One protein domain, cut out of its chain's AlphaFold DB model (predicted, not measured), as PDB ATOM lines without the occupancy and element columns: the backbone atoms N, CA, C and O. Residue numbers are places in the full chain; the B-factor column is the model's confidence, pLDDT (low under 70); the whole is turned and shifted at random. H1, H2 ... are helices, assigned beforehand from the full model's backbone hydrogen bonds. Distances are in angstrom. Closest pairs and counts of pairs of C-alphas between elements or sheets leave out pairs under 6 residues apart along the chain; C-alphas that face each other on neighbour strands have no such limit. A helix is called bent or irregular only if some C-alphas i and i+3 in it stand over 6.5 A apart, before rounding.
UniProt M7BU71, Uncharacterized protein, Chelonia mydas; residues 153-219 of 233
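Overview. This is residues 153 to 219 of the 233 residues of an uncharacterized protein of Chelonia mydas (UniProt M7BU71). A helical hairpin of two nearly antiparallel helices, H1 and the longer H2, has a third helix, H3, set at a corner with the later part of H2. H3 runs crosswise to H2, and its residues 211 to 219 stick out as a free arm, while residues 167 to 172 stand free at the turn of the hairpin. The printed part has 67 residues, with three named helices in the order H1, H2, H3 and no named strand; its class is all helix. The whole is loose, with a radius of gyration of the C-alphas of 14.0 A and spans of 35 by 29 by 18 A.

Arrangement. Start at H1, residues 154 to 168, and go on to H2, residues 173 to 194; the two touch and form a helical hairpin, with a tight link of 4 residues between them. Their closest C-alphas are those of Pro 155 and Arg 184, 5.2 A apart. Their lines stand at a shallow tilt of 11 degrees, and they run opposite ways. After a short link of 6 residues you reach H3, residues 201 to 219. H2 and H3 only just touch, with 3 pairs of C-alphas within 8 A, through residues 186 to 189 of H2 and 203 to 207 of H3 alone. The closest C-alphas of this pair are those of Ile 189 and Glu 203, 6.6 A apart, and the two lines are about perpendicular, at 77 degrees. H1 and H3 are apart. In the backbone, each O i to N i+4 pair inside H1, H2 and H3 is within hydrogen-bond range.

Along the chain. Find C-alpha 154 at (43.012, -2.119, 19.791); from there H1 runs 21.5 A to C-alpha 168. Look next for C-alpha 173 at (41.077, 16.542, 11.731), where H2, the longest helix with 22 residues, begins; it runs 30.7 A to C-alpha 194. H3 begins at Pro 201 and runs 26.8 A to C-alpha 219 at (70.163, 1.757, 13.836). None of the three helices is bent.

Size, cuts and confidence. Compare C-alphas 167 and 219 to see the full reach: those of Gln 167 and Lys 219 are the two farthest apart, at 40.0 A. Without the stretches that stand free, the body has 52 residues and spans 32 by 21 by 13 A. The printed part has no cut from 153 to 219, and neither link is long. Read the B-factor column for the model's confidence: the mean pLDDT of the printed part is 79.3, and residue 210 and residues 214 to 219 are under 70.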
ATOM      1  N   SER A 153      39.008  -4.712  20.965       76.69
ATOM      2  CA  SER A 153      40.382  -4.839  20.514       76.69
ATOM      3  C   SER A 153      40.975  -3.467  20.161       76.69
ATOM      4  O   SER A 153      40.263  -2.500  19.894       76.69
ATOM      5  N   THR A 154      42.306  -3.364  20.146       78.19
ATOM      6  CA  THR A 154      43.012  -2.119  19.791       78.19
ATOM      7  C   THR A 154      42.520  -1.482  18.475       78.19
ATOM      8  O   THR A 154      42.328  -0.267  18.471       78.19
ATOM      9  N   PRO A 155      42.256  -2.237  17.385       85.12
ATOM     10  CA  PRO A 155      41.650  -1.685  16.167       85.12
ATOM     11  C   PRO A 155      40.277  -1.037  16.395       85.12
ATOM     12  O   PRO A 155      40.038   0.067  15.915       85.12
ATOM     13  N   GLU A 156      39.408  -1.679  17.177       80.12
ATOM     14  CA  GLU A 156      38.054  -1.186  17.464       80.12
ATOM     15  C   GLU A 156      38.073   0.064  18.359       80.12
ATOM     16  O   GLU A 156      37.211   0.930  18.248       80.12
ATOM     17  N   TYR A 157      39.084   0.210  19.220       79.06
ATOM     18  CA  TYR A 157      39.289   1.456  19.961       79.06
ATOM     19  C   TYR A 157      39.749   2.606  19.052       79.06
ATOM     20  O   TYR A 157      39.299   3.738  19.213       79.06
ATOM     21  N   ILE A 158      40.619   2.327  18.075       79.25
ATOM     22  CA  ILE A 158      41.054   3.332  17.093       79.25
ATOM     23  C   ILE A 158      39.874   3.788  16.222       79.25
ATOM     24  O   ILE A 158      39.789   4.973  15.904       79.25
ATOM     25  N   ASP A 159      38.929   2.895  15.909       88.44
ATOM     26  CA  ASP A 159      37.687   3.262  15.214       88.44
ATOM     27  C   ASP A 159      36.880   4.317  15.980       88.44
ATOM     28  O   ASP A 159      36.418   5.289  15.385       88.44
ATOM     29  N   LEU A 160      36.785   4.201  17.309       84.44
ATOM     30  CA  LEU A 160      36.117   5.216  18.131       84.44
ATOM     31  C   LEU A 160      36.833   6.574  18.094       84.44
ATOM     32  O   LEU A 160      36.170   7.610  18.079       84.44
ATOM     33  N   LEU A 161      38.171   6.590  18.053       83.00
ATOM     34  CA  LEU A 161      38.942   7.834  17.931       83.00
ATOM     35  C   LEU A 161      38.702   8.511  16.577       83.00
ATOM     36  O   LEU A 161      38.530   9.727  16.527       83.00
ATOM     37  N   ILE A 162      38.641   7.730  15.493       89.69
ATOM     38  CA  ILE A 162      38.303   8.241  14.158       89.69
ATOM     39  C   ILE A 162      36.898   8.851  14.170       89.69
ATOM     40  O   ILE A 162      36.730   9.980  13.715       89.69
ATOM     41  N   MET A 163      35.914   8.152  14.744       90.12
ATOM     42  CA  MET A 163      34.543   8.661  14.863       90.12
ATOM     43  C   MET A 163      34.473   9.969  15.660       90.12
ATOM     44  O   MET A 163      33.719  10.868  15.294       90.12
ATOM     45  N   SER A 164      35.265  10.099  16.728       84.50
ATOM     46  CA  SER A 164      35.346  11.334  17.520       84.50
ATOM     47  C   SER A 164      35.908  12.498  16.698       84.50
ATOM     48  O   SER A 164      35.340  13.586  16.706       84.50
ATOM     49  N   GLU A 165      36.989  12.276  15.944       91.12
ATOM     50  CA  GLU A 165      37.581  13.300  15.066       91.12
ATOM     51  C   GLU A 165      36.623  13.725  13.938       91.12
ATOM     52  O   GLU A 165      36.556  14.909  13.601       91.12
ATOM     53  N   GLU A 166      35.849  12.784  13.381       91.25
ATOM     54  CA  GLU A 166      34.819  13.054  12.364       91.25
ATOM     55  C   GLU A 166      33.645  13.884  12.916       91.25
ATOM     56  O   GLU A 166      33.044  14.657  12.171       91.25
ATOM     57  N   GLN A 167      33.328  13.759  14.209       87.75
ATOM     58  CA  GLN A 167      32.255  14.515  14.864       87.75
ATOM     59  C   GLN A 167      32.702  15.899  15.344       87.75
ATOM     60  O   GLN A 167      31.942  16.860  15.240       87.75
ATOM     61  N   GLU A 168      33.915  16.010  15.885       89.69
ATOM     62  CA  GLU A 168      34.406  17.257  16.476       89.69
ATOM     63  C   GLU A 168      34.881  18.274  15.431       89.69
ATOM     64  O   GLU A 168      34.850  19.474  15.704       89.69
ATOM     65  N   LEU A 169      35.335  17.814  14.255       90.31
ATOM     66  CA  LEU A 169      35.762  18.650  13.121       90.31
ATOM     67  C   LEU A 169      36.776  19.753  13.485       90.31
ATOM     68  O   LEU A 169      36.842  20.806  12.847       90.31
ATOM     69  N   LYS A 170      37.600  19.512  14.509       85.31
ATOM     70  CA  LYS A 170      38.648  20.447  14.933       85.31
ATOM     71  C   LYS A 170      39.671  20.660  13.810       85.31
ATOM     72  O   LYS A 170      39.976  19.710  13.086       85.31
ATOM     73  N   PRO A 171      40.291  21.848  13.683       85.44
ATOM     74  CA  PRO A 171      41.322  22.097  12.673       85.44
ATOM     75  C   PRO A 171      42.374  20.976  12.604       85.44
ATOM     76  O   PRO A 171      42.836  20.490  13.637       85.44
ATOM     77  N   GLY A 172      42.710  20.518  11.394       83.25
ATOM     78  CA  GLY A 172      43.634  19.396  11.163       83.25
ATOM     79  C   GLY A 172      43.048  17.988  11.380       83.25
ATOM     80  O   GLY A 172      43.800  17.016  11.472       83.25
ATOM     81  N   TYR A 173      41.721  17.848  11.516       85.75
ATOM     82  CA  TYR A 173      41.077  16.542  11.731       85.75
ATOM     83  C   TYR A 173      41.307  15.563  10.570       85.75
ATOM     84  O   TYR A 173      41.410  14.361  10.796       85.75
ATOM     85  N   GLN A 174      41.454  16.052   9.336       87.81
ATOM     86  CA  GLN A 174      41.664  15.204   8.159       87.81
ATOM     87  C   GLN A 174      43.007  14.459   8.226       87.81
ATOM     88  O   GLN A 174      43.069  13.249   7.991       87.81
ATOM     89  N   GLU A 175      44.077  15.155   8.611       84.00
ATOM     90  CA  GLU A 175      45.411  14.587   8.797       84.00
ATOM     91  C   GLU A 175      45.451  13.617   9.982       84.00
ATOM     92  O   GLU A 175      46.085  12.555   9.897       84.00
ATOM     93  N   ARG A 176      44.733  13.938  11.070       85.06
ATOM     94  CA  ARG A 176      44.594  13.042  12.227       85.06
ATOM     95  C   ARG A 176      43.840  11.765  11.862       85.06
ATOM     96  O   ARG A 176      44.347  10.683  12.145       85.06
ATOM     97  N   ILE A 177      42.714  11.857  11.152       89.31
ATOM     98  CA  ILE A 177      41.956  10.689  10.669       89.31
ATOM     99  C   ILE A 177      42.819   9.817   9.759       89.31
ATOM    100  O   ILE A 177      42.837   8.597   9.919       89.31
ATOM    101  N   LYS A 178      43.562  10.420   8.823       88.50
ATOM    102  CA  LYS A 178      44.460   9.667   7.939       88.50
ATOM    103  C   LYS A 178      45.504   8.890   8.743       88.50
ATOM    104  O   LYS A 178      45.675   7.693   8.526       88.50
ATOM    105  N   SER A 179      46.139   9.548   9.710       83.00
ATOM    106  CA  SER A 179      47.138   8.924  10.584       83.00
ATOM    107  C   SER A 179      46.532   7.796  11.427       83.00
ATOM    108  O   SER A 179      47.116   6.719  11.539       83.00
ATOM    109  N   LEU A 180      45.331   8.000  11.977       78.88
ATOM    110  CA  LEU A 180      44.613   6.983  12.748       78.88
ATOM    111  C   LEU A 180      44.251   5.760  11.896       78.88
ATOM    112  O   LEU A 180      44.394   4.636  12.372       78.88
ATOM    113  N   ARG A 181      43.857   5.948  10.628       88.88
ATOM    114  CA  ARG A 181      43.587   4.838   9.695       88.88
ATOM    115  C   ARG A 181      44.840   4.001   9.430       88.88
ATOM    116  O   ARG A 181      44.764   2.777   9.479       88.88
ATOM    117  N   GLU A 182      45.996   4.636   9.245       83.19
ATOM    118  CA  GLU A 182      47.271   3.922   9.074       83.19
ATOM    119  C   GLU A 182      47.644   3.119  10.335       83.19
ATOM    120  O   GLU A 182      48.007   1.945  10.249       83.19
ATOM    121  N   VAL A 183      47.497   3.711  11.526       78.75
ATOM    122  CA  VAL A 183      47.768   3.022  12.803       78.75
ATOM    123  C   VAL A 183      46.791   1.866  13.039       78.75
ATOM    124  O   VAL A 183      47.191   0.819  13.557       78.75
ATOM    125  N   ARG A 184      45.529   2.014  12.622       88.56
ATOM    126  CA  ARG A 184      44.506   0.966  12.706       88.56
ATOM    127  C   ARG A 184      44.892  -0.277  11.908       88.56
ATOM    128  O   ARG A 184      44.776  -1.385  12.426       88.56
ATOM    129  N   GLU A 185      45.369  -0.105  10.675       83.56
ATOM    130  CA  GLU A 185      45.814  -1.220   9.825       83.56
ATOM    131  C   GLU A 185      46.966  -1.996  10.477       83.56
ATOM    132  O   GLU A 185      46.968  -3.227  10.498       83.56
ATOM    133  N   VAL A 186      47.909  -1.287  11.101       78.25
ATOM    134  CA  VAL A 186      49.011  -1.916  11.841       78.25
ATOM    135  C   VAL A 186      48.510  -2.664  13.076       78.25
ATOM    136  O   VAL A 186      48.938  -3.794  13.326       78.25
ATOM    137  N   ALA A 187      47.594  -2.066  13.841       75.06
ATOM    138  CA  ALA A 187      47.011  -2.696  15.024       75.06
ATOM    139  C   ALA A 187      46.272  -4.000  14.676       75.06
ATOM    140  O   ALA A 187      46.360  -4.973  15.426       75.06
ATOM    141  N   GLU A 188      45.598  -4.040  13.525       83.12
ATOM    142  CA  GLU A 188      44.893  -5.221  13.025       83.12
ATOM    143  C   GLU A 188      45.865  -6.362  12.696       83.12
ATOM    144  O   GLU A 188      45.666  -7.502  13.119       83.12
ATOM    145  N   ILE A 189      46.971  -6.052  12.015       79.12
ATOM    146  CA  ILE A 189      48.023  -7.029  11.704       79.12
ATOM    147  C   ILE A 189      48.641  -7.592  12.991       79.12
ATOM    148  O   ILE A 189      48.820  -8.804  13.115       79.12
ATOM    149  N   ILE A 190      48.935  -6.733  13.971       72.81
ATOM    150  CA  ILE A 190      49.487  -7.156  15.266       72.81
ATOM    151  C   ILE A 190      48.499  -8.063  16.009       72.81
ATOM    152  O   ILE A 190      48.911  -9.087  16.555       72.81
ATOM    153  N   ARG A 191      47.200  -7.729  15.998       81.62
ATOM    154  CA  ARG A 191      46.146  -8.562  16.595       81.62
ATOM    155  C   ARG A 191      46.121  -9.953  15.962       81.62
ATOM    156  O   ARG A 191      46.141 -10.945  16.687       81.62
ATOM    157  N   LYS A 192      46.153 -10.030  14.626       78.38
ATOM    158  CA  LYS A 192      46.203 -11.298  13.881       78.38
ATOM    159  C   LYS A 192      47.426 -12.137  14.263       78.38
ATOM    160  O   LYS A 192      47.284 -13.320  14.554       78.38
ATOM    161  N   ILE A 193      48.613 -11.526  14.343       73.81
ATOM    162  CA  ILE A 193      49.844 -12.217  14.771       73.81
ATOM    163  C   ILE A 193      49.704 -12.755  16.203       73.81
ATOM    164  O   ILE A 193      50.013 -13.922  16.448       73.81
ATOM    165  N   ALA A 194      49.220 -11.933  17.139       70.06
ATOM    166  CA  ALA A 194      49.042 -12.320  18.539       70.06
ATOM    167  C   ALA A 194      48.059 -13.497  18.698       70.06
ATOM    168  O   ALA A 194      48.298 -14.401  19.500       70.06
ATOM    169  N   ASN A 195      47.011 -13.523  17.872       73.75
ATOM    170  CA  ASN A 195      46.016 -14.593  17.824       73.75
ATOM    171  C   ASN A 195      46.448 -15.814  16.989       73.75
ATOM    172  O   ASN A 195      45.697 -16.784  16.901       73.75
ATOM    173  N   LYS A 196      47.652 -15.799  16.395       80.31
ATOM    174  CA  LYS A 196      48.167 -16.837  15.478       80.31
ATOM    175  C   LYS A 196      47.312 -17.026  14.216       80.31
ATOM    176  O   LYS A 196      47.275 -18.112  13.638       80.31
ATOM    177  N   GLU A 197      46.646 -15.967  13.776       81.38
ATOM    178  CA  GLU A 197      45.890 -15.924  12.528       81.38
ATOM    179  C   GLU A 197      46.837 -15.750  11.328       81.38
ATOM    180  O   GLU A 197      47.883 -15.097  11.408       81.38
ATOM    181  N   ALA A 198      46.483 -16.341  10.184       82.88
ATOM    182  CA  ALA A 198      47.290 -16.237   8.974       82.88
ATOM    183  C   ALA A 198      47.161 -14.844   8.335       82.88
ATOM    184  O   ALA A 198      46.064 -14.401   8.004       82.88
ATOM    185  N   LEU A 199      48.297 -14.181   8.101       83.00
ATOM    186  CA  LEU A 199      48.343 -12.907   7.379       83.00
ATOM    187  C   LEU A 199      48.240 -13.099   5.860       83.00
ATOM    188  O   LEU A 199      48.880 -13.992   5.285       83.00
ATOM    189  N   LEU A 200      47.524 -12.191   5.201       82.75
ATOM    190  CA  LEU A 200      47.483 -12.075   3.746       82.75
ATOM    191  C   LEU A 200      48.837 -11.590   3.188       82.75
ATOM    192  O   LEU A 200      49.611 -10.938   3.895       82.75
ATOM    193  N   PRO A 201      49.147 -11.844   1.901       75.19
ATOM    194  CA  PRO A 201      50.406 -11.400   1.290       75.19
ATOM    195  C   PRO A 201      50.663  -9.887   1.407       75.19
ATOM    196  O   PRO A 201      51.792  -9.471   1.666       75.19
ATOM    197  N   GLY A 202      49.619  -9.060   1.270       74.00
ATOM    198  CA  GLY A 202      49.712  -7.604   1.436       74.00
ATOM    199  C   GLY A 202      50.053  -7.182   2.869       74.00
ATOM    200  O   GLY A 202      50.936  -6.350   3.073       74.00
ATOM    201  N   GLU A 203      49.433  -7.825   3.860       78.19
ATOM    202  CA  GLU A 203      49.659  -7.580   5.292       78.19
ATOM    203  C   GLU A 203      51.074  -7.992   5.717       78.19
ATOM    204  O   GLU A 203      51.746  -7.258   6.439       78.19
ATOM    205  N   LYS A 204      51.580  -9.120   5.195       74.88
ATOM    206  CA  LYS A 204      52.971  -9.559   5.409       74.88
ATOM    207  C   LYS A 204      53.977  -8.539   4.883       74.88
ATOM    208  O   LYS A 204      54.946  -8.218   5.568       74.88
ATOM    209  N   ASN A 205      53.745  -8.008   3.681       74.06
ATOM    210  CA  ASN A 205      54.606  -6.983   3.091       74.06
ATOM    211  C   ASN A 205      54.563  -5.674   3.888       74.06
ATOM    212  O   ASN A 205      55.596  -5.026   4.060       74.06
ATOM    213  N   MET A 206      53.385  -5.289   4.381       74.31
ATOM    214  CA  MET A 206      53.212  -4.106   5.219       74.31
ATOM    215  C   MET A 206      53.953  -4.253   6.555       74.31
ATOM    216  O   MET A 206      54.743  -3.380   6.914       74.31
ATOM    217  N   TYR A 207      53.776  -5.390   7.234       73.88
ATOM    218  CA  TYR A 207      54.465  -5.727   8.481       73.88
ATOM    219  C   TYR A 207      55.990  -5.728   8.315       73.88
ATOM    220  O   TYR A 207      56.701  -5.082   9.082       73.88
ATOM    221  N   LYS A 208      56.499  -6.350   7.245       76.31
ATOM    222  CA  LYS A 208      57.935  -6.373   6.938       76.31
ATOM    223  C   LYS A 208      58.508  -4.967   6.723       76.31
ATOM    224  O   LYS A 208      59.556  -4.642   7.274       76.31
ATOM    225  N   LYS A 209      57.804  -4.099   5.986       76.06
ATOM    226  CA  LYS A 209      58.208  -2.691   5.800       76.06
ATOM    227  C   LYS A 209      58.224  -1.909   7.118       76.06
ATOM    228  O   LYS A 209      59.072  -1.034   7.294       76.06
ATOM    229  N   LEU A 210      57.299  -2.198   8.034       68.38
ATOM    230  CA  LEU A 210      57.258  -1.592   9.371       68.38
ATOM    231  C   LEU A 210      58.445  -2.043  10.229       68.38
ATOM    232  O   LEU A 210      59.103  -1.195  10.833       68.38
ATOM    233  N   GLU A 211      58.768  -3.337  10.230       72.12
ATOM    234  CA  GLU A 211      59.956  -3.867  10.910       72.12
ATOM    235  C   GLU A 211      61.250  -3.280  10.332       72.12
ATOM    236  O   GLU A 211      62.134  -2.855  11.079       72.12
ATOM    237  N   GLU A 212      61.350  -3.179   9.005       74.50
ATOM    238  CA  GLU A 212      62.492  -2.574   8.318       74.50
ATOM    239  C   GLU A 212      62.666  -1.101   8.708       74.50
ATOM    240  O   GLU A 212      63.776  -0.716   9.095       74.50
ATOM    241  N   LYS A 213      61.582  -0.304   8.696       70.69
ATOM    242  CA  LYS A 213      61.569   1.105   9.139       70.69
ATOM    243  C   LYS A 213      61.947   1.259  10.614       70.69
ATOM    244  O   LYS A 213      62.769   2.109  10.953       70.69
ATOM    245  N   GLN A 214      61.405   0.423  11.499       64.19
ATOM    246  CA  GLN A 214      61.778   0.439  12.917       64.19
ATOM    247  C   GLN A 214      63.242   0.040  13.126       64.19
ATOM    248  O   GLN A 214      63.929   0.630  13.962       64.19
ATOM    249  N   SER A 215      63.751  -0.933  12.363       66.56
ATOM    250  CA  SER A 215      65.152  -1.355  12.441       66.56
ATOM    251  C   SER A 215      66.108  -0.266  11.949       66.56
ATOM    252  O   SER A 215      67.157  -0.054  12.557       66.56
ATOM    253  N   THR A 216      65.740   0.457  10.885       66.62
ATOM    254  CA  THR A 216      66.537   1.565  10.339       66.62
ATOM    255  C   THR A 216      66.539   2.749  11.290       66.62
ATOM    256  O   THR A 216      67.611   3.281  11.569       66.62
ATOM    257  N   LEU A 217      65.388   3.092  11.875       45.84
ATOM    258  CA  LEU A 217      65.296   4.127  12.903       45.84
ATOM    259  C   LEU A 217      66.141   3.768  14.137       45.84
ATOM    260  O   LEU A 217      66.976   4.563  14.560       45.84
ATOM    261  N   LYS A 218      66.022   2.540  14.663       60.81
ATOM    262  CA  LYS A 218      66.843   2.064  15.794       60.81
ATOM    263  C   LYS A 218      68.343   2.093  15.486       60.81
ATOM    264  O   LYS A 218      69.127   2.492  16.344       60.81
ATOM    265  N   LYS A 219      68.757   1.690  14.278       65.44
ATOM    266  CA  LYS A 219      70.163   1.757  13.836       65.44
ATOM    267  C   LYS A 219      70.657   3.198  13.722       65.44
ATOM    268  O   LYS A 219      71.771   3.477  14.151       65.44
TER     269      LYS A 219